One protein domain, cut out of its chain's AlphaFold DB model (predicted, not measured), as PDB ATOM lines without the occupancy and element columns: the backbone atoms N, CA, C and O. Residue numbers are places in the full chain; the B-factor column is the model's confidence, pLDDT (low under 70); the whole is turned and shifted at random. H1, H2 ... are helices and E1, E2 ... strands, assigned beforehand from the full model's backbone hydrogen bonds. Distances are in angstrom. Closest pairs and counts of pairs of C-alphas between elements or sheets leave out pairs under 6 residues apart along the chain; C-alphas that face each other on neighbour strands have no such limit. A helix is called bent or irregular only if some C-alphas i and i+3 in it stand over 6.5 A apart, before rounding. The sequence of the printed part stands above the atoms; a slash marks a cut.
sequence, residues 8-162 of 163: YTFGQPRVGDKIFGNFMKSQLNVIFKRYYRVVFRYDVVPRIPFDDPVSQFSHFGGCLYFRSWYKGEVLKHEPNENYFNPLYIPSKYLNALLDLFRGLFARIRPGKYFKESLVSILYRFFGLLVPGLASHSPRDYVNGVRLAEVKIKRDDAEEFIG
ATOM      1  N   TYR A   8      -7.194  54.869 117.895       92.75
ATOM      2  CA  TYR A   8      -8.360  54.076 117.527       92.75
ATOM      3  C   TYR A   8      -8.984  54.698 116.295       92.75
ATOM      4  O   TYR A   8      -9.397  55.857 116.321       92.75
ATOM      5  N   THR A   9      -9.046  53.933 115.216       95.50
ATOM      6  CA  THR A   9      -9.660  54.390 113.973       95.50
ATOM      7  C   THR A   9     -10.889  53.556 113.656       95.50
ATOM      8  O   THR A   9     -10.956  52.381 114.003       95.50
ATOM      9  N   PHE A  10     -11.883  54.159 113.012       95.25
ATOM     10  CA  PHE A  10     -13.177  53.534 112.741       95.25
ATOM     11  C   PHE A  10     -13.424  53.559 111.240       95.25
ATOM     12  O   PHE A  10     -13.511  54.633 110.652       95.25
ATOM     13  N   GLY A  11     -13.465  52.383 110.613       95.12
ATOM     14  CA  GLY A  11     -13.645  52.295 109.160       95.12
ATOM     15  C   GLY A  11     -12.473  52.879 108.370       95.12
ATOM     16  O   GLY A  11     -12.654  53.384 107.272       95.12
ATOM     17  N   GLN A  12     -11.265  52.850 108.933       96.25
ATOM     18  CA  GLN A  12     -10.090  53.436 108.294       96.25
ATOM     19  C   GLN A  12      -9.705  52.672 107.018       96.25
ATOM     20  O   GLN A  12      -9.522  51.451 107.117       96.25
ATOM     21  N   PRO A  13      -9.492  53.365 105.882       95.69
ATOM     22  CA  PRO A  13      -8.943  52.757 104.674       95.69
ATOM     23  C   PRO A  13      -7.492  52.300 104.876       95.69
ATOM     24  O   PRO A  13      -6.867  52.549 105.915       95.69
ATOM     25  N   ARG A  14      -6.929  51.626 103.873       94.88
ATOM     26  CA  ARG A  14      -5.478  51.432 103.814       94.88
ATOM     27  C   ARG A  14      -4.838  52.790 103.521       94.88
ATOM     28  O   ARG A  14      -5.222  53.469 102.575       94.88
ATOM     29  N   VAL A  15      -3.910  53.213 104.372       95.69
ATOM     30  CA  VAL A  15      -3.370  54.590 104.362       95.69
ATOM     31  C   VAL A  15      -1.921  54.676 103.890       95.69
ATOM     32  O   VAL A  15      -1.403  55.771 103.712       95.69
ATOM     33  N   GLY A  16      -1.266  53.539 103.685       94.75
ATOM     34  CA  GLY A  16       0.097  53.476 103.182       94.75
ATOM     35  C   GLY A  16       0.523  52.040 102.924       94.75
ATOM     36  O   GLY A  16      -0.283  51.111 103.023       94.75
ATOM     37  N   ASP A  17       1.794  51.880 102.599       93.81
ATOM     38  CA  ASP A  17       2.422  50.601 102.309       93.81
ATOM     39  C   ASP A  17       2.995  49.931 103.573       93.81
ATOM     40  O   ASP A  17       2.821  50.382 104.714       93.81
ATOM     41  N   LYS A  18       3.717  48.822 103.376       91.94
ATOM     42  CA  LYS A  18       4.395  48.108 104.468       91.94
ATOM     43  C   LYS A  18       5.490  48.951 105.133       91.94
ATOM     44  O   LYS A  18       5.718  48.783 106.331       91.94
ATOM     45  N   ILE A  19       6.150  49.853 104.399       94.81
ATOM     46  CA  ILE A  19       7.182  50.745 104.950       94.81
ATOM     47  C   ILE A  19       6.539  51.710 105.947       94.81
ATOM     48  O   ILE A  19       6.985  51.806 107.094       94.81
ATOM     49  N   PHE A  20       5.437  52.349 105.556       94.69
ATOM     50  CA  PHE A  20       4.662  53.214 106.437       94.69
ATOM     51  C   PHE A  20       4.107  52.450 107.646       94.69
ATOM     52  O   PHE A  20       4.223  52.913 108.782       94.69
ATOM     53  N   GLY A  21       3.576  51.242 107.438       92.75
ATOM     54  CA  GLY A  21       3.096  50.396 108.532       92.75
ATOM     55  C   GLY A  21       4.183  50.054 109.558       92.75
ATOM     56  O   GLY A  21       3.936  50.114 110.766       92.75
ATOM     57  N   ASN A  22       5.405  49.764 109.101       92.69
ATOM     58  CA  ASN A  22       6.555  49.507 109.972       92.69
ATOM     59  C   ASN A  22       6.983  50.756 110.751       92.69
ATOM     60  O   ASN A  22       7.277  50.657 111.944       92.69
ATOM     61  N   PHE A  23       6.966  51.926 110.110       93.88
ATOM     62  CA  PHE A  23       7.197  53.200 110.786       93.88
ATOM     63  C   PHE A  23       6.157  53.439 111.892       93.88
ATOM     64  O   PHE A  23       6.514  53.682 113.042       93.88
ATOM     65  N   MET A  24       4.864  53.281 111.596       91.94
ATOM     66  CA  MET A  24       3.812  53.463 112.603       91.94
ATOM     67  C   MET A  24       3.941  52.454 113.752       91.94
ATOM     68  O   MET A  24       3.747  52.814 114.915       91.94
ATOM     69  N   LYS A  25       4.321  51.203 113.455       88.62
ATOM     70  CA  LYS A  25       4.590  50.176 114.469       88.62
ATOM     71  C   LYS A  25       5.768  50.564 115.369       88.62
ATOM     72  O   LYS A  25       5.638  50.408 116.578       88.62
ATOM     73  N   SER A  26       6.867  51.090 114.825       89.12
ATOM     74  CA  SER A  26       8.033  51.490 115.629       89.12
ATOM     75  C   SER A  26       7.755  52.699 116.525       89.12
ATOM     76  O   SER A  26       8.308  52.785 117.615       89.12
ATOM     77  N   GLN A  27       6.857  53.599 116.113       87.75
ATOM     78  CA  GLN A  27       6.467  54.756 116.924       87.75
ATOM     79  C   GLN A  27       5.428  54.406 117.998       87.75
ATOM     80  O   GLN A  27       5.491  54.891 119.130       87.75
ATOM     81  N   LEU A  28       4.444  53.566 117.658       85.88
ATOM     82  CA  LEU A  28       3.272  53.344 118.505       85.88
ATOM     83  C   LEU A  28       3.324  52.033 119.278       85.88
ATOM     84  O   LEU A  28       2.812  51.988 120.385       85.88
ATOM     85  N   ASN A  29       4.009  50.998 118.808       80.75
ATOM     86  CA  ASN A  29       4.001  49.683 119.455       80.75
ATOM     87  C   ASN A  29       5.351  49.357 120.114       80.75
ATOM     88  O   ASN A  29       5.871  48.262 119.939       80.75
ATOM     89  N   VAL A  30       5.927  50.329 120.836       73.56
ATOM     90  CA  VAL A  30       7.248  50.207 121.487       73.56
ATOM     91  C   VAL A  30       7.229  49.237 122.673       73.56
ATOM     92  O   VAL A  30       8.131  48.422 122.796       73.56
ATOM     93  N   ILE A  31       6.221  49.345 123.548       73.62
ATOM     94  CA  ILE A  31       6.096  48.512 124.762       73.62
ATOM     95  C   ILE A  31       4.902  47.563 124.642       73.62
ATOM     96  O   ILE A  31       5.001  46.392 124.960       73.62
ATOM     97  N   PHE A  32       3.771  48.078 124.167       76.62
ATOM     98  CA  PHE A  32       2.550  47.324 123.904       76.62
ATOM     99  C   PHE A  32       1.860  47.931 122.686       76.62
ATOM    100  O   PHE A  32       2.165  49.062 122.281       76.62
ATOM    101  N   LYS A  33       0.925  47.191 122.087       80.81
ATOM    102  CA  LYS A  33       0.207  47.663 120.899       80.81
ATOM    103  C   LYS A  33      -0.690  48.852 121.257       80.81
ATOM    104  O   LYS A  33      -1.500  48.783 122.179       80.81
ATOM    105  N   ARG A  34      -0.562  49.954 120.516       87.88
ATOM    106  CA  ARG A  34      -1.327  51.198 120.725       87.88
ATOM    107  C   ARG A  34      -2.043  51.686 119.471       87.88
ATOM    108  O   ARG A  34      -2.630  52.758 119.502       87.88
ATOM    109  N   TYR A  35      -2.014  50.923 118.382       91.38
ATOM    110  CA  TYR A  35      -2.789  51.213 117.175       91.38
ATOM    111  C   TYR A  35      -3.844  50.133 116.963       91.38
ATOM    112  O   TYR A  35      -3.501  48.983 116.674       91.38
ATOM    113  N   TYR A  36      -5.113  50.529 117.022       91.19
ATOM    114  CA  TYR A  36      -6.257  49.656 116.809       91.19
ATOM    115  C   TYR A  36      -7.177  50.196 115.715       91.19
ATOM    116  O   TYR A  36      -7.593  51.353 115.720       91.19
ATOM    117  N   ARG A  37      -7.520  49.316 114.781       94.19
ATOM    118  CA  ARG A  37      -8.441  49.567 113.681       94.19
ATOM    119  C   ARG A  37      -9.758  48.872 113.984       94.19
ATOM    120  O   ARG A  37      -9.826  47.648 114.027       94.19
ATOM    121  N   VAL A  38     -10.803  49.653 114.207       94.12
ATOM    122  CA  VAL A  38     -12.166  49.182 114.433       94.12
ATOM    123  C   VAL A  38     -12.845  49.010 113.080       94.12
ATOM    124  O   VAL A  38     -12.991  49.957 112.302       94.12
ATOM    125  N   VAL A  39     -13.278  47.786 112.797       94.69
ATOM    126  CA  VAL A  39     -13.847  47.391 111.508       94.69
ATOM    127  C   VAL A  39     -15.205  46.751 111.730       94.69
ATOM    128  O   VAL A  39     -15.340  45.818 112.518       94.69
ATOM    129  N   PHE A  40     -16.218  47.215 111.000       94.00
ATOM    130  CA  PHE A  40     -17.558  46.651 111.076       94.00
ATOM    131  C   PHE A  40     -17.884  45.856 109.804       94.00
ATOM    132  O   PHE A  40     -18.015  46.413 108.716       94.00
ATOM    133  N   ARG A  41     -18.027  44.532 109.940       90.50
ATOM    134  CA  ARG A  41     -18.543  43.587 108.925       90.50
ATOM    135  C   ARG A  41     -18.036  43.754 107.490       90.50
ATOM    136  O   ARG A  41     -17.006  43.195 107.142       90.50
ATOM    137  N   TYR A  42     -18.814  44.431 106.647       93.44
ATOM    138  CA  TYR A  42     -18.576  44.621 105.216       93.44
ATOM    139  C   TYR A  42     -18.430  46.101 104.859       93.44
ATOM    140  O   TYR A  42     -18.588  46.434 103.691       93.44
ATOM    141  N   ASP A  43     -18.150  46.977 105.835       94.69
ATOM    142  CA  ASP A  43     -17.882  48.396 105.575       94.69
ATOM    143  C   ASP A  43     -16.955  48.536 104.365       94.69
ATOM    144  O   ASP A  43     -15.879  47.973 104.365       94.69
ATOM    145  N   VAL A  44     -17.326  49.255 103.319       93.94
ATOM    146  CA  VAL A  44     -16.474  49.335 102.129       93.94
ATOM    147  C   VAL A  44     -15.111  49.996 102.401       93.94
ATOM    148  O   VAL A  44     -14.118  49.603 101.790       93.94
ATOM    149  N   VAL A  45     -15.025  50.943 103.342       95.56
ATOM    150  CA  VAL A  45     -13.887  51.874 103.436       95.56
ATOM    151  C   VAL A  45     -12.573  51.195 103.837       95.56
ATOM    152  O   VAL A  45     -11.574  51.412 103.156       95.56
ATOM    153  N   PRO A  46     -12.518  50.292 104.833       95.12
ATOM    154  CA  PRO A  46     -11.301  49.533 105.101       95.12
ATOM    155  C   PRO A  46     -10.777  48.687 103.951       95.12
ATOM    156  O   PRO A  46      -9.610  48.323 103.959       95.12
ATOM    157  N   ARG A  47     -11.602  48.357 102.963       92.62
ATOM    158  CA  ARG A  47     -11.208  47.442 101.892       92.62
ATOM    159  C   ARG A  47     -10.564  48.167 100.713       92.62
ATOM    160  O   ARG A  47     -10.277  47.517  99.707       92.62
ATOM    161  N   ILE A  48     -10.335  49.478 100.831       91.44
ATOM    162  CA  ILE A  48      -9.744  50.327  99.791       91.44
ATOM    163  C   ILE A  48      -8.581  51.187 100.336       91.44
ATOM    164  O   ILE A  48      -8.587  51.515 101.527       91.44
ATOM    165  N   PRO A  49      -7.604  51.581  99.490       92.56
ATOM    166  CA  PRO A  49      -7.247  50.967  98.196       92.56
ATOM    167  C   PRO A  49      -6.952  49.466  98.345       92.56
ATOM    168  O   PRO A  49      -6.868  49.000  99.475       92.56
ATOM    169  N   PHE A  50      -6.880  48.682  97.266       88.06
ATOM    170  CA  PHE A  50      -6.696  47.226  97.388       88.06
ATOM    171  C   PHE A  50      -5.298  46.862  97.884       88.06
ATOM    172  O   PHE A  50      -4.347  47.608  97.678       88.06
ATOM    173  N   ASP A  51      -5.182  45.706  98.540       85.19
ATOM    174  CA  ASP A  51      -3.865  45.095  98.733       85.19
ATOM    175  C   ASP A  51      -3.504  44.384  97.425       85.19
ATOM    176  O   ASP A  51      -3.999  43.288  97.136       85.19
ATOM    177  N   ASP A  52      -2.763  45.093  96.573       85.06
ATOM    178  CA  ASP A  52      -2.359  44.640  95.250       85.06
ATOM    179  C   ASP A  52      -0.906  45.050  94.932       85.06
ATOM    180  O   ASP A  52      -0.393  46.019  95.503       85.06
ATOM    181  N   PRO A  53      -0.215  44.339  94.019       84.88
ATOM    182  CA  PRO A  53       1.192  44.607  93.720       84.88
ATOM    183  C   PRO A  53       1.485  45.992  93.128       84.88
ATOM    184  O   PRO A  53       2.643  46.407  93.152       84.88
ATOM    185  N   VAL A  54       0.479  46.683  92.577       84.94
ATOM    186  CA  VAL A  54       0.628  47.987  91.918       84.94
ATOM    187  C   VAL A  54       0.493  49.112  92.935       84.94
ATOM    188  O   VAL A  54       1.356  49.979  93.003       84.94
ATOM    189  N   SER A  55      -0.579  49.102  93.729       83.69
ATOM    190  CA  SER A  55      -0.842  50.163  94.701       83.69
ATOM    191  C   SER A  55      -0.073  49.970  96.015       83.69
ATOM    192  O   SER A  55       0.235  50.951  96.688       83.69
ATOM    193  N   GLN A  56       0.265  48.721  96.363       88.88
ATOM    194  CA  GLN A  56       1.048  48.319  97.541       88.88
ATOM    195  C   GLN A  56       0.492  48.800  98.892       88.88
ATOM    196  O   GLN A  56       1.185  48.733  99.910       88.88
ATOM    197  N   PHE A  57      -0.764  49.249  98.932       92.94
ATOM    198  CA  PHE A  57      -1.422  49.657 100.165       92.94
ATOM    199  C   PHE A  57      -1.705  48.439 101.039       92.94
ATOM    200  O   PHE A  57      -2.294  47.459 100.592       92.94
ATOM    201  N   SER A  58      -1.353  48.517 102.321       91.94
ATOM    202  CA  SER A  58      -1.600  47.429 103.264       91.94
ATOM    203  C   SER A  58      -2.062  47.950 104.621       91.94
ATOM    204  O   SER A  58      -1.838  49.102 104.999       91.94
ATOM    205  N   HIS A  59      -2.761  47.092 105.361       93.25
ATOM    206  CA  HIS A  59      -3.184  47.409 106.721       93.25
ATOM    207  C   HIS A  59      -2.069  47.150 107.726       93.25
ATOM    208  O   HIS A  59      -1.241  46.257 107.570       93.25
ATOM    209  N   PHE A  60      -2.108  47.907 108.816       91.00
ATOM    210  CA  PHE A  60      -1.271  47.718 109.996       91.00
ATOM    211  C   PHE A  60      -2.070  48.082 111.257       91.00
ATOM    212  O   PHE A  60      -3.186  48.605 111.181       91.00
ATOM    213  N   GLY A  61      -1.504  47.791 112.430       89.00
ATOM    214  CA  GLY A  61      -2.227  47.871 113.705       89.00
ATOM    215  C   GLY A  61      -3.063  46.616 113.990       89.00
ATOM    216  O   GLY A  61      -3.104  45.687 113.190       89.00
ATOM    217  N   GLY A  62      -3.671  46.538 115.175       89.19
ATOM    218  CA  GLY A  62      -4.572  45.435 115.532       89.19
ATOM    219  C   GLY A  62      -5.966  45.639 114.938       89.19
ATOM    220  O   GLY A  62      -6.490  46.746 115.020       89.19
ATOM    221  N   CYS A  63      -6.586  44.598 114.373       91.75
ATOM    222  CA  CYS A  63      -7.950  44.682 113.846       91.75
ATOM    223  C   CYS A  63      -8.967  44.239 114.908       91.75
ATOM    224  O   CYS A  63      -9.004  43.077 115.312       91.75
ATOM    225  N   LEU A  64      -9.801  45.180 115.346       92.25
ATOM    226  CA  LEU A  64     -10.985  44.942 116.162       92.25
ATOM    227  C   LEU A  64     -12.191  44.804 115.237       92.25
ATOM    228  O   LEU A  64     -12.783  45.797 114.805       92.25
ATOM    229  N   TYR A  65     -12.535  43.564 114.910       92.50
ATOM    230  CA  TYR A  65     -13.579  43.243 113.954       92.50
ATOM    231  C   TYR A  65     -14.903  42.942 114.651       92.50
ATOM    232  O   TYR A  65     -15.007  42.043 115.483       92.50
ATOM    233  N   PHE A  66     -15.953  43.660 114.266       92.31
ATOM    234  CA  PHE A  66     -17.297  43.470 114.796       92.31
ATOM    235  C   PHE A  66     -18.175  42.764 113.770       92.31
ATOM    236  O   PHE A  66     -18.340  43.219 112.634       92.31
ATOM    237  N   ARG A  67     -18.767  41.644 114.190       89.25
ATOM    238  CA  ARG A  67     -19.778  40.896 113.436       89.25
ATOM    239  C   ARG A  67     -21.176  41.477 113.656       89.25
ATOM    240  O   ARG A  67     -21.385  42.436 114.398       89.25
ATOM    241  N   SER A  68     -22.163  40.854 113.008       80.12
ATOM    242  CA  SER A  68     -23.575  41.134 113.278       80.12
ATOM    243  C   SER A  68     -23.883  40.995 114.773       80.12
ATOM    244  O   SER A  68     -23.300  40.149 115.457       80.12
ATOM    245  N   TRP A  69     -24.790  41.838 115.270       81.75
ATOM    246  CA  TRP A  69     -25.100  41.985 116.699       81.75
ATOM    247  C   TRP A  69     -23.909  42.385 117.576       81.75
ATOM    248  O   TRP A  69     -23.885  42.057 118.756       81.75
ATOM    249  N   TYR A  70     -22.942  43.107 117.005       84.50
ATOM    250  CA  TYR A  70     -21.839  43.728 117.740       84.50
ATOM    251  C   TYR A  70     -20.933  42.732 118.478       84.50
ATOM    252  O   TYR A  70     -20.246  43.102 119.415       84.50
ATOM    253  N   LYS A  71     -20.869  41.468 118.047       89.06
ATOM    254  CA  LYS A  71     -19.887  40.517 118.593       89.06
ATOM    255  C   LYS A  71     -18.488  40.905 118.115       89.06
ATOM    256  O   LYS A  71     -18.257  40.897 116.903       89.06
ATOM    257  N   GLY A  72     -17.605  41.267 119.043       89.44
ATOM    258  CA  GLY A  72     -16.246  41.712 118.747       89.44
ATOM    259  C   GLY A  72     -15.252  40.554 118.750       89.44
ATOM    260  O   GLY A  72     -15.284  39.698 119.633       89.44
ATOM    261  N   GLU A  73     -14.360  40.542 117.771       89.44
ATOM    262  CA  GLU A  73     -13.253  39.601 117.638       89.44
ATOM    263  C   GLU A  73     -11.979  40.381 117.324       89.44
ATOM    264  O   GLU A  73     -11.989  41.348 116.561       89.44
ATOM    265  N   VAL A  74     -10.871  39.938 117.903       88.00
ATOM    266  CA  VAL A  74      -9.549  40.370 117.469       88.00
ATOM    267  C   VAL A  74      -9.146  39.514 116.280       88.00
ATOM    268  O   VAL A  74      -9.199  38.293 116.373       88.00
ATOM    269  N   LEU A  75      -8.754  40.142 115.174       86.44
ATOM    270  CA  LEU A  75      -8.285  39.435 113.986       86.44
ATOM    271  C   LEU A  75      -6.942  39.990 113.513       86.44
ATOM    272  O   LEU A  75      -6.649  41.178 113.662       86.44
ATOM    273  N   LYS A  76      -6.152  39.130 112.871       81.69
ATOM    274  CA  LYS A  76      -4.951  39.547 112.140       81.69
ATOM    275  C   LYS A  76      -5.311  40.308 110.863       81.69
ATOM    276  O   LYS A  76      -4.797  41.394 110.613       81.69
ATOM    277  N   HIS A  77      -6.257  39.760 110.104       82.00
ATOM    278  CA  HIS A  77      -6.802  40.363 108.894       82.00
ATOM    279  C   HIS A  77      -8.330  40.305 108.920       82.00
ATOM    280  O   HIS A  77      -8.926  39.345 109.416       82.00
ATOM    281  N   GLU A  78      -8.977  41.352 108.412       85.75
ATOM    282  CA  GLU A  78     -10.431  41.361 108.271       85.75
ATOM    283  C   GLU A  78     -10.876  40.359 107.189       85.75
ATOM    284  O   GLU A  78     -10.211  40.231 106.161       85.75
ATOM    285  N   PRO A  79     -12.005  39.650 107.364       86.25
ATOM    286  CA  PRO A  79     -12.547  38.811 106.303       86.25
ATOM    287  C   PRO A  79     -12.878  39.659 105.073       86.25
ATOM    288  O   PRO A  79     -13.355  40.786 105.217       86.25
ATOM    289  N   ASN A  80     -12.724  39.090 103.873       87.38
ATOM    290  CA  ASN A  80     -12.968  39.805 102.615       87.38
ATOM    291  C   ASN A  80     -12.150  41.108 102.512       87.38
ATOM    292  O   ASN A  80     -12.715  42.195 102.391       87.38
ATOM    293  N   GLU A  81     -10.823  40.988 102.566       84.25
ATOM    294  CA  GLU A  81      -9.895  42.129 102.564       84.25
ATOM    295  C   GLU A  81     -10.077  43.061 101.358       84.25
ATOM    296  O   GLU A  81      -9.935  44.276 101.477       84.25
ATOM    297  N   ASN A  82     -10.408  42.506 100.192       87.00
ATOM    298  CA  ASN A  82     -10.658  43.273  98.978       87.00
ATOM    299  C   ASN A  82     -12.152  43.252  98.654       87.00
ATOM    300  O   ASN A  82     -12.737  42.197  98.405       87.00
ATOM    301  N   TYR A  83     -12.774  44.435  98.624       85.94
ATOM    302  CA  TYR A  83     -14.230  44.570  98.538       85.94
ATOM    303  C   TYR A  83     -14.828  43.857  97.323       85.94
ATOM    304  O   TYR A  83     -15.907  43.284  97.436       85.94
ATOM    305  N   PHE A  84     -14.141  43.846  96.182       84.81
ATOM    306  CA  PHE A  84     -14.670  43.324  94.918       84.81
ATOM    307  C   PHE A  84     -14.511  41.811  94.733       84.81
ATOM    308  O   PHE A  84     -14.749  41.310  93.640       84.81
ATOM    309  N   ASN A  85     -14.172  41.054  95.780       87.19
ATOM    310  CA  ASN A  85     -14.141  39.598  95.685       87.19
ATOM    311  C   ASN A  85     -15.567  39.024  95.449       87.19
ATOM    312  O   ASN A  85     -16.452  39.226  96.303       87.19
ATOM    313  N   PRO A  86     -15.810  38.304  94.328       88.62
ATOM    314  CA  PRO A  86     -17.124  37.754  93.991       88.62
ATOM    315  C   PRO A  86     -17.641  36.706  94.980       88.62
ATOM    316  O   PRO A  86     -18.849  36.620  95.199       88.62
ATOM    317  N   LEU A  87     -16.746  35.960  95.640       91.06
ATOM    318  CA  LEU A  87     -17.103  34.906  96.601       91.06
ATOM    319  C   LEU A  87     -17.943  35.437  97.772       91.06
ATOM    320  O   LEU A  87     -18.758  34.717  98.343       91.06
ATOM    321  N   TYR A  88     -17.775  36.716  98.109       91.62
ATOM    322  CA  TYR A  88     -18.476  37.365  99.213       91.62
ATOM    323  C   TYR A  88     -19.718  38.142  98.771       91.62
ATOM    324  O   TYR A  88     -20.347  38.791  99.603       91.62
ATOM    325  N   ILE A  89     -20.089  38.138  97.483       92.25
ATOM    326  CA  ILE A  89     -21.294  38.839  97.009       92.25
ATOM    327  C   ILE A  89     -22.547  38.338  97.750       92.25
ATOM    328  O   ILE A  89     -23.225  39.172  98.355       92.25
ATOM    329  N   PRO A  90     -22.842  37.020  97.814       94.00
ATOM    330  CA  PRO A  90     -24.056  36.547  98.479       94.00
ATOM    331  C   PRO A  90     -24.086  36.923  99.964       94.00
ATOM    332  O   PRO A  90     -25.101  37.391 100.483       94.00
ATOM    333  N   SER A  91     -22.946  36.781 100.649       92.94
ATOM    334  CA  SER A  91     -22.849  37.118 102.064       92.94
ATOM    335  C   SER A  91     -23.018  38.621 102.297       92.94
ATOM    336  O   SER A  91     -23.754  38.985 103.209       92.94
ATOM    337  N   LYS A  92     -22.426  39.495 101.476       93.62
ATOM    338  CA  LYS A  92     -22.587  40.958 101.552       93.62
ATOM    339  C   LYS A  92     -24.058  41.379 101.517       93.62
ATOM    340  O   LYS A  92     -24.516  42.066 102.431       93.62
ATOM    341  N   TYR A  93     -24.813  40.903 100.529       94.75
ATOM    342  CA  TYR A  93     -26.235  41.235 100.387       94.75
ATOM    343  C   TYR A  93     -27.093  40.672 101.524       94.75
ATOM    344  O   TYR A  93     -27.879  41.412 102.116       94.75
ATOM    345  N   LEU A  94     -26.899  39.401 101.903       94.62
ATOM    346  CA  LEU A  94     -27.602  38.817 103.051       94.62
ATOM    347  C   LEU A  94     -27.337  39.627 104.327       94.62
ATOM    348  O   LEU A  94     -28.243  39.900 105.112       94.62
ATOM    349  N   ASN A  95     -26.088  40.042 104.532       93.56
ATOM    350  CA  ASN A  95     -25.690  40.804 105.705       93.56
ATOM    351  C   ASN A  95     -26.299  42.219 105.710       93.56
ATOM    352  O   ASN A  95     -26.722  42.657 106.784       93.56
ATOM    353  N   ALA A  96     -26.396  42.879 104.552       94.56
ATOM    354  CA  ALA A  96     -27.064  44.172 104.392       94.56
ATOM    355  C   ALA A  96     -28.575  44.077 104.676       94.56
ATOM    356  O   ALA A  96     -29.118  44.897 105.418       94.56
ATOM    357  N   LEU A  97     -29.239  43.025 104.183       95.69
ATOM    358  CA  LEU A  97     -30.652  42.764 104.468       95.69
ATOM    359  C   LEU A  97     -30.892  42.527 105.968       95.69
ATOM    360  O   LEU A  97     -31.782  43.133 106.564       95.69
ATOM    361  N   LEU A  98     -30.059  41.697 106.603       93.31
ATOM    362  CA  LEU A  98     -30.124  41.457 108.047       93.31
ATOM    363  C   LEU A  98     -29.880  42.735 108.863       93.31
ATOM    364  O   LEU A  98     -30.479  42.895 109.924       93.31
ATOM    365  N   ASP A  99     -29.028  43.648 108.388       92.38
ATOM    366  CA  ASP A  99     -28.819  44.947 109.033       92.38
ATOM    367  C   ASP A  99     -30.034  45.859 108.938       92.38
ATOM    368  O   ASP A  99     -30.366  46.521 109.921       92.38
ATOM    369  N   LEU A 100     -30.719  45.874 107.795       94.88
ATOM    370  CA  LEU A 100     -31.963  46.620 107.647       94.88
ATOM    371  C   LEU A 100     -33.028  46.097 108.619       94.88
ATOM    372  O   LEU A 100     -33.587  46.878 109.391       94.88
ATOM    373  N   PHE A 101     -33.251  44.779 108.656       93.75
ATOM    374  CA  PHE A 101     -34.182  44.168 109.611       93.75
ATOM    375  C   PHE A 101     -33.785  44.460 111.059       93.75
ATOM    376  O   PHE A 101     -34.621  44.864 111.868       93.75
ATOM    377  N   ARG A 102     -32.499  44.330 111.394       91.44
ATOM    378  CA  ARG A 102     -31.993  44.679 112.723       91.44
ATOM    379  C   ARG A 102     -32.273  46.138 113.061       91.44
ATOM    380  O   ARG A 102     -32.695  46.395 114.180       91.44
ATOM    381  N   GLY A 103     -32.069  47.069 112.129       91.44
ATOM    382  CA  GLY A 103     -32.351  48.490 112.323       91.44
ATOM    383  C   GLY A 103     -33.827  48.756 112.634       91.44
ATOM    384  O   GLY A 103     -34.134  49.464 113.595       91.44
ATOM    385  N   LEU A 104     -34.740  48.123 111.886       93.75
ATOM    386  CA  LEU A 104     -36.190  48.228 112.100       93.75
ATOM    387  C   LEU A 104     -36.608  47.729 113.493       93.75
ATOM    388  O   LEU A 104     -37.456  48.335 114.150       93.75
ATOM    389  N   PHE A 105     -35.964  46.666 113.978       91.81
ATOM    390  CA  PHE A 105     -36.263  46.039 115.268       91.81
ATOM    391  C   PHE A 105     -35.272  46.401 116.389       91.81
ATOM    392  O   PHE A 105     -35.341  45.841 117.487       91.81
ATOM    393  N   ALA A 106     -34.389  47.383 116.176       88.12
ATOM    394  CA  ALA A 106     -33.307  47.740 117.102       88.12
ATOM    395  C   ALA A 106     -33.797  48.287 118.451       88.12
ATOM    396  O   ALA A 106     -33.011  48.434 119.379       88.12
ATOM    397  N   ARG A 107     -35.091  48.588 118.591       88.38
ATOM    398  CA  ARG A 107     -35.713  48.955 119.871       88.38
ATOM    399  C   ARG A 107     -36.007  47.743 120.764       88.38
ATOM    400  O   ARG A 107     -36.108  47.920 121.974       88.38
ATOM    401  N   ILE A 108     -36.195  46.555 120.184       87.25
ATOM    402  CA  ILE A 108     -36.742  45.389 120.893       87.25
ATOM    403  C   ILE A 108     -35.690  44.762 121.808       87.25
ATOM    404  O   ILE A 108     -35.918  44.645 123.003       87.25
ATOM    405  N   ARG A 109     -34.533  44.380 121.254       83.06
ATOM    406  CA  ARG A 109     -33.502  43.629 121.992       83.06
ATOM    407  C   ARG A 109     -32.506  44.518 122.757       83.06
ATOM    408  O   ARG A 109     -32.337  44.298 123.947       83.06
ATOM    409  N   PRO A 110     -31.860  45.521 122.135       82.75
ATOM    410  CA  PRO A 110     -30.922  46.413 122.825       82.75
ATOM    411  C   PRO A 110     -31.615  47.504 123.665       82.75
ATOM    412  O   PRO A 110     -30.983  48.132 124.508       82.75
ATOM    413  N   GLY A 111     -32.909  47.754 123.433       88.00
ATOM    414  CA  GLY A 111     -33.709  48.744 124.156       88.00
ATOM    415  C   GLY A 111     -33.964  50.046 123.386       88.00
ATOM    416  O   GLY A 111     -33.421  50.298 122.309       88.00
ATOM    417  N   LYS A 112     -34.820  50.912 123.948       89.75
ATOM    418  CA  LYS A 112     -35.322  52.132 123.279       89.75
ATOM    419  C   LYS A 112     -34.218  53.110 122.859       89.75
ATOM    420  O   LYS A 112     -34.364  53.749 121.821       89.75
ATOM    421  N   TYR A 113     -33.117  53.177 123.607       88.88
ATOM    422  CA  TYR A 113     -31.964  54.035 123.307       88.88
ATOM    423  C   TYR A 113     -31.243  53.673 122.000       88.88
ATOM    424  O   TYR A 113     -30.542  54.507 121.435       88.88
ATOM    425  N   PHE A 114     -31.443  52.454 121.489       89.62
ATOM    426  CA  PHE A 114     -30.837  51.972 120.248       89.62
ATOM    427  C   PHE A 114     -31.816  51.956 119.073       89.62
ATOM    428  O   PHE A 114     -31.464  51.473 117.995       89.62
ATOM    429  N   LYS A 115     -33.015  52.536 119.230       92.69
ATOM    430  CA  LYS A 115     -33.963  52.724 118.127       92.69
ATOM    431  C   LYS A 115     -33.312  53.545 117.012       92.69
ATOM    432  O   LYS A 115     -32.740  54.607 117.269       92.69
ATOM    433  N   GLU A 116     -33.389  53.056 115.782       93.81
ATOM    434  CA  GLU A 116     -32.897  53.790 114.618       93.81
ATOM    435  C   GLU A 116     -33.880  54.881 114.183       93.81
ATOM    436  O   GLU A 116     -35.099  54.736 114.309       93.81
ATOM    437  N   SER A 117     -33.336  55.999 113.700       93.94
ATOM    438  CA  SER A 117     -34.124  57.062 113.076       93.94
ATOM    439  C   SER A 117     -34.531  56.660 111.660       93.94
ATOM    440  O   SER A 117     -33.898  55.802 111.045       93.94
ATOM    441  N   LEU A 118     -35.548  57.324 111.108       94.81
ATOM    442  CA  LEU A 118     -35.972  57.101 109.723       94.81
ATOM    443  C   LEU A 118     -34.819  57.314 108.727       94.81
ATOM    444  O   LEU A 118     -34.638  56.503 107.829       94.81
ATOM    445  N   VAL A 119     -33.991  58.344 108.939       94.81
ATOM    446  CA  VAL A 119     -32.802  58.624 108.111       94.81
ATOM    447  C   VAL A 119     -31.825  57.443 108.115       94.81
ATOM    448  O   VAL A 119     -31.331  57.052 107.063       94.81
ATOM    449  N   SER A 120     -31.586  56.830 109.280       94.38
ATOM    450  CA  SER A 120     -30.722  55.646 109.397       94.38
ATOM    451  C   SER A 120     -31.308  54.442 108.651       94.38
ATOM    452  O   SER A 120     -30.591  53.747 107.939       94.38
ATOM    453  N   ILE A 121     -32.625  54.228 108.744       95.75
ATOM    454  CA  ILE A 121     -33.314  53.157 108.006       95.75
ATOM    455  C   ILE A 121     -33.229  53.377 106.490       95.75
ATOM    456  O   ILE A 121     -32.915  52.438 105.762       95.75
ATOM    457  N   LEU A 122     -33.440  54.608 106.013       95.12
ATOM    458  CA  LEU A 122     -33.286  54.950 104.595       95.12
ATOM    459  C   LEU A 122     -31.845  54.724 104.121       95.12
ATOM    460  O   LEU A 122     -31.637  54.124 103.070       95.12
ATOM    461  N   TYR A 123     -30.845  55.110 104.917       94.88
ATOM    462  CA  TYR A 123     -29.439  54.831 104.613       94.88
ATOM    463  C   TYR A 123     -29.156  53.325 104.493       94.88
ATOM    464  O   TYR A 123     -28.468  52.886 103.569       94.88
ATOM    465  N   ARG A 124     -29.741  52.503 105.375       95.12
ATOM    466  CA  ARG A 124     -29.648  51.037 105.281       95.12
ATOM    467  C   ARG A 124     -30.320  50.484 104.028       95.12
ATOM    468  O   ARG A 124     -29.790  49.546 103.442       95.12
ATOM    469  N   PHE A 125     -31.432  51.078 103.602       95.00
ATOM    470  CA  PHE A 125     -32.099  50.714 102.355       95.00
ATOM    471  C   PHE A 125     -31.214  51.007 101.134       95.00
ATOM    472  O   PHE A 125     -31.020  50.125 100.302       95.00
ATOM    473  N   PHE A 126     -30.579  52.183 101.065       92.50
ATOM    474  CA  PHE A 126     -29.587  52.482 100.020       92.50
ATOM    475  C   PHE A 126     -28.382  51.532 100.061       92.50
ATOM    476  O   PHE A 126     -27.856  51.146  99.018       92.50
ATOM    477  N   GLY A 127     -27.986  51.079 101.251       91.75
ATOM    478  CA  GLY A 127     -26.967  50.044 101.421       91.75
ATOM    479  C   GLY A 127     -27.324  48.677 100.831       91.75
ATOM    480  O   GLY A 127     -26.435  47.840 100.730       91.75
ATOM    481  N   LEU A 128     -28.574  48.432 100.419       94.44
ATOM    482  CA  LEU A 128     -28.925  47.243  99.637       94.44
ATOM    483  C   LEU A 128     -28.473  47.355  98.178       94.44
ATOM    484  O   LEU A 128     -28.256  46.324  97.561       94.44
ATOM    485  N   LEU A 129     -28.309  48.565  97.629       92.94
ATOM    486  CA  LEU A 129     -27.788  48.766  96.269       92.94
ATOM    487  C   LEU A 129     -26.268  48.566  96.223       92.94
ATOM    488  O   LEU A 129     -25.736  48.002  95.272       92.94
ATOM    489  N   VAL A 130     -25.573  49.026  97.269       91.38
ATOM    490  CA  VAL A 130     -24.116  48.909  97.423       91.38
ATOM    491  C   VAL A 130     -23.812  48.296  98.798       91.38
ATOM    492  O   VAL A 130     -23.655  49.025  99.787       91.38
ATOM    493  N   PRO A 131     -23.761  46.953  98.901       89.12
ATOM    494  CA  PRO A 131     -23.678  46.264 100.182       89.12
ATOM    495  C   PRO A 131     -22.320  46.466 100.848       89.12
ATOM    496  O   PRO A 131     -21.310  45.913 100.434       89.12
ATOM    497  N   GLY A 132     -22.325  47.234 101.931       90.75
ATOM    498  CA  GLY A 132     -21.125  47.660 102.649       90.75
ATOM    499  C   GLY A 132     -21.139  49.153 102.950       90.75
ATOM    500  O   GLY A 132     -20.615  49.570 103.977       90.75
ATOM    501  N   LEU A 133     -21.854  49.950 102.147       92.31
ATOM    502  CA  LEU A 133     -22.047  51.378 102.410       92.31
ATOM    503  C   LEU A 133     -22.756  51.599 103.753       92.31
ATOM    504  O   LEU A 133     -22.258  52.300 104.631       92.31
ATOM    505  N   ALA A 134     -23.876  50.904 103.969       93.00
ATOM    506  CA  ALA A 134     -24.606  50.975 105.235       93.00
ATOM    507  C   ALA A 134     -23.788  50.487 106.443       93.00
ATOM    508  O   ALA A 134     -24.008  50.960 107.557       93.00
ATOM    509  N   SER A 135     -22.833  49.575 106.230       92.19
ATOM    510  CA  SER A 135     -21.919  49.110 107.278       92.19
ATOM    511  C   SER A 135     -20.891  50.173 107.690       92.19
ATOM    512  O   SER A 135     -20.370  50.075 108.794       92.19
ATOM    513  N   HIS A 136     -20.666  51.213 106.877       93.31
ATOM    514  CA  HIS A 136     -19.871  52.396 107.236       93.31
ATOM    515  C   HIS A 136     -20.651  53.424 108.082       93.31
ATOM    516  O   HIS A 136     -20.260  54.582 108.207       93.31
ATOM    517  N   SER A 137     -21.805  53.057 108.644       92.31
ATOM    518  CA  SER A 137     -22.557  53.975 109.499       92.31
ATOM    519  C   SER A 137     -21.794  54.238 110.806       92.31
ATOM    520  O   SER A 137     -21.534  53.284 111.548       92.31
ATOM    521  N   PRO A 138     -21.520  55.505 111.189       91.44
ATOM    522  CA  PRO A 138     -20.900  55.830 112.479       91.44
ATOM    523  C   PRO A 138     -21.663  55.240 113.670       91.44
ATOM    524  O   PRO A 138     -21.086  54.880 114.694       91.44
ATOM    525  N   ARG A 139     -22.982  55.080 113.517       91.31
ATOM    526  CA  ARG A 139     -23.843  54.445 114.511       91.31
ATOM    527  C   ARG A 139     -23.423  53.009 114.805       91.31
ATOM    528  O   ARG A 139     -23.448  52.606 115.964       91.31
ATOM    529  N   ASP A 140     -23.082  52.230 113.781       91.88
ATOM    530  CA  ASP A 140     -22.701  50.831 113.967       91.88
ATOM    531  C   ASP A 140     -21.345  50.708 114.664       91.88
ATOM    532  O   ASP A 140     -21.175  49.812 115.487       91.88
ATOM    533  N   TYR A 141     -20.438  51.664 114.457       92.00
ATOM    534  CA  TYR A 141     -19.201  51.772 115.229       92.00
ATOM    535  C   TYR A 141     -19.440  52.106 116.698       92.00
ATOM    536  O   TYR A 141     -18.950  51.402 117.580       92.00
ATOM    537  N   VAL A 142     -20.243  53.138 116.970       91.31
ATOM    538  CA  VAL A 142     -20.584  53.538 118.341       91.31
ATOM    539  C   VAL A 142     -21.311  52.409 119.069       91.31
ATOM    540  O   VAL A 142     -20.981  52.085 120.207       91.31
ATOM    541  N   ASN A 143     -22.285  51.772 118.419       90.62
ATOM    542  CA  ASN A 143     -22.999  50.643 119.002       90.62
ATOM    543  C   ASN A 143     -22.105  49.411 119.148       90.62
ATOM    544  O   ASN A 143     -22.253  48.703 120.135       90.62
ATOM    545  N   GLY A 144     -21.172  49.185 118.220       87.50
ATOM    546  CA  GLY A 144     -20.136  48.164 118.332       87.50
ATOM    547  C   GLY A 144     -19.385  48.306 119.641       87.50
ATOM    548  O   GLY A 144     -19.413  47.404 120.458       87.50
ATOM    549  N   VAL A 145     -18.827  49.481 119.913       84.31
ATOM    550  CA  VAL A 145     -18.082  49.710 121.158       84.31
ATOM    551  C   VAL A 145     -18.978  49.637 122.403       84.31
ATOM    552  O   VAL A 145     -18.541  49.151 123.439       84.31
ATOM    553  N   ARG A 146     -20.235  50.094 122.324       88.12
ATOM    554  CA  ARG A 146     -21.144  50.154 123.487       88.12
ATOM    555  C   ARG A 146     -21.809  48.828 123.852       88.12
ATOM    556  O   ARG A 146     -22.151  48.642 125.014       88.12
ATOM    557  N   LEU A 147     -22.099  47.982 122.866       86.88
ATOM    558  CA  LEU A 147     -22.877  46.749 123.038       86.88
ATOM    559  C   LEU A 147     -22.030  45.487 122.925       86.88
ATOM    560  O   LEU A 147     -22.547  44.397 123.164       86.88
ATOM    561  N   ALA A 148     -20.779  45.606 122.492       84.75
ATOM    562  CA  ALA A 148     -19.982  44.431 122.244       84.75
ATOM    563  C   ALA A 148     -19.505  43.737 123.504       84.75
ATOM    564  O   ALA A 148     -19.006  44.345 124.445       84.75
ATOM    565  N   GLU A 149     -19.507  42.419 123.390       78.69
ATOM    566  CA  GLU A 149     -18.605  41.547 124.116       78.69
ATOM    567  C   GLU A 149     -17.467  41.187 123.157       78.69
ATOM    568  O   GLU A 149     -17.702  40.620 122.081       78.69
ATOM    569  N   VAL A 150     -16.237  41.561 123.514       78.94
ATOM    570  CA  VAL A 150     -15.047  41.246 122.717       78.94
ATOM    571  C   VAL A 150     -14.485  39.915 123.193       78.94
ATOM    572  O   VAL A 150     -14.075  39.778 124.345       78.94
ATOM    573  N   LYS A 151     -14.454  38.924 122.301       79.19
ATOM    574  CA  LYS A 151     -13.781  37.652 122.560       79.19
ATOM    575  C   LYS A 151     -12.323  37.765 122.138       79.19
ATOM    576  O   LYS A 151     -12.031  37.973 120.963       79.19
ATOM    577  N   ILE A 152     -11.425  37.583 123.099       70.62
ATOM    578  CA  ILE A 152      -9.988  37.469 122.859       70.62
ATOM    579  C   ILE A 152      -9.659  35.977 122.889       70.62
ATOM    580  O   ILE A 152      -9.831  35.326 123.920       70.62
ATOM    581  N   LYS A 153      -9.250  35.404 121.753       69.62
ATOM    582  CA  LYS A 153      -8.699  34.044 121.740       69.62
ATOM    583  C   LYS A 153      -7.260  34.095 122.248       69.62
ATOM    584  O   LYS A 153      -6.574  35.087 122.035       69.62
ATOM    585  N   ARG A 154      -6.818  33.026 122.916       58.69
ATOM    586  CA  ARG A 154      -5.484  32.941 123.534       58.69
ATOM    587  C   ARG A 154      -4.357  33.203 122.527       58.69
ATOM    588  O   ARG A 154      -3.497  34.020 122.816       58.69
ATOM    589  N   ASP A 155      -4.445  32.607 121.341       62.59
ATOM    590  CA  ASP A 155      -3.425  32.735 120.287       62.59
ATOM    591  C   ASP A 155      -3.366  34.152 119.681       62.59
ATOM    592  O   ASP A 155      -2.324  34.593 119.213       62.59
ATOM    593  N   ASP A 156      -4.477  34.896 119.739       60.66
ATOM    594  CA  ASP A 156      -4.569  36.275 119.246       60.66
ATOM    595  C   ASP A 156      -4.181  37.306 120.331       60.66
ATOM    596  O   ASP A 156      -4.033  38.492 120.038       60.66
ATOM    597  N   ALA A 157      -4.035  36.887 121.597       58.28
ATOM    598  CA  ALA A 157      -3.801  37.780 122.734       58.28
ATOM    599  C   ALA A 157      -2.367  38.328 122.776       58.28
ATOM    600  O   ALA A 157      -2.188  39.519 123.032       58.28
ATOM    601  N   GLU A 158      -1.366  37.496 122.477       58.03
ATOM    602  CA  GLU A 158       0.051  37.897 122.426       58.03
ATOM    603  C   GLU A 158       0.272  38.959 121.336       58.03
ATOM    604  O   GLU A 158       0.835  40.024 121.580       58.03
ATOM    605  N   GLU A 159      -0.314  38.772 120.146       57.72
ATOM    606  CA  GLU A 159      -0.188  39.732 119.041       57.72
ATOM    607  C   GLU A 159      -1.036  41.006 119.237       57.72
ATOM    608  O   GLU A 159      -0.724  42.071 118.681       57.72
ATOM    609  N   PHE A 160      -2.128  40.925 120.002       61.09
ATOM    610  CA  PHE A 160      -3.026  42.052 120.255       61.09
ATOM    611  C   PHE A 160      -2.558  42.950 121.390       61.09
ATOM    612  O   PHE A 160      -2.626  44.168 121.254       61.09
ATOM    613  N   ILE A 161      -2.071  42.356 122.478       61.03
ATOM    614  CA  ILE A 161      -1.569  43.078 123.648       61.03
ATOM    615  C   ILE A 161      -0.090  43.451 123.428       61.03
ATOM    616  O   ILE A 161       0.361  44.493 123.905       61.03
ATOM    617  N   GLY A 162       0.630  42.696 122.592       54.16
ATOM    618  CA  GLY A 162       2.061  42.884 122.361       54.16
ATOM    619  C   GLY A 162       2.900  42.428 123.553       54.16
ATOM    620  O   GLY A 162       3.897  43.081 123.844       54.16
TER     621      GLY A 162
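AT A GLANCE: This is residues 8 to 162 of the 163 residues of an uncharacterized protein of Coptis chinensis (UniProt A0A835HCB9). A small twisted sheet of four strands sits mid-length, with H4 and H5 over one face; H1 stands beyond one end of the strands, and the helical hairpin of H2 and H3 beyond the other. Long stretches with no named element, residues 41 to 61 and 105 to 117, fill much of the rest. The printed part has 155 residues, with five named helices and four named strands in the order E1 H1 E2 E3 E4 H2 H3 H4 H5; the sheet runs E1 E2 E3 E4 and is mixed. The class is mixed, helices and strands, though under half of the residues are in named elements. The whole is compact, with a radius of gyration of the C-alphas of 16.2 A and spans of 44 by 33 by 24 A.

IN THESE COORDINATES: E1, residues 8 to 10, begins at C-alpha 8 (-8.360, 54.076, 117.527). H1 is residues 18 to 28, 15.0 A long. E2, residues 35 to 40, spans 16.6 A, and E3, residues 62 to 66, spans 12.9 A. E4 is residues 72 to 75. H2, residues 86 to 104, is the longest helix at 28.3 A and begins at C-alpha 86 (-17.124, 37.754, 93.991). It is irregular, with C-alphas 87 and 90 7.4 A apart. H3 is residues 118 to 126, and H4 is residues 138 to 147, 14.1 A long. H5, residues 154 to 161, is only just irregular, with C-alphas 155 and 158 6.6 A apart; it ends at C-alpha 161 (-1.569, 43.078, 123.648).

HOW THE PARTS SIT: The sheet is only just strongly twisted, its C-alphas up to 4.1 A off the best plane. E1 and E2 are parallel, with N 38 and O 9 at 2.7 A; with H1 they form a strand-helix-strand unit, two parallel strands with a helix between, whose crossover is right-handed. E2 and E3 are parallel, with N 64 and O 37 at 2.8 A. E3 and E4 form an antiparallel hairpin, with N 65 and O 73 at 2.8 A. Residues 72 to 73 of E4 also pair with residues 150 to 151, parallel. H4 and H5 are on the same face, making two layers, helices on one face of a sheet. H4, at a height over the sheet of 8.8 A, lies over E2 and E3 and runs across the strands, at 72 degrees to E2 on the local plane; the closest C-alphas of H4 and E2 are those of Tyr 141 and Phe 40, 6.8 A. H5, at 8.7 A, is only just over none, with 2 C-alphas falling on E3 and 2 on E4. H1 is only just not on the sheet, with 4 pairs of C-alphas within 10 A. H2 touches H3 with residues 96 to 104 alone, in a hairpin at a shallow tilt of 18 degrees, opposite ways; the closest C-alphas are those of Leu 100 and Arg 124, 5.5 A. In H1, H3 and H4 every O i to N i+4 pair is within hydrogen-bond range, against 13 of 15 in H2 and 2 of 4 in H5.

THE WHOLE: The two C-alphas farthest apart are those of Val 54 and Lys 112, 47.9 A. The printed part has no cut. The links E2 to E3, H2 to H3 and H3 to H4 are long. Mean pLDDT of the printed part is 88.1; residues 153 to 162 are under 70.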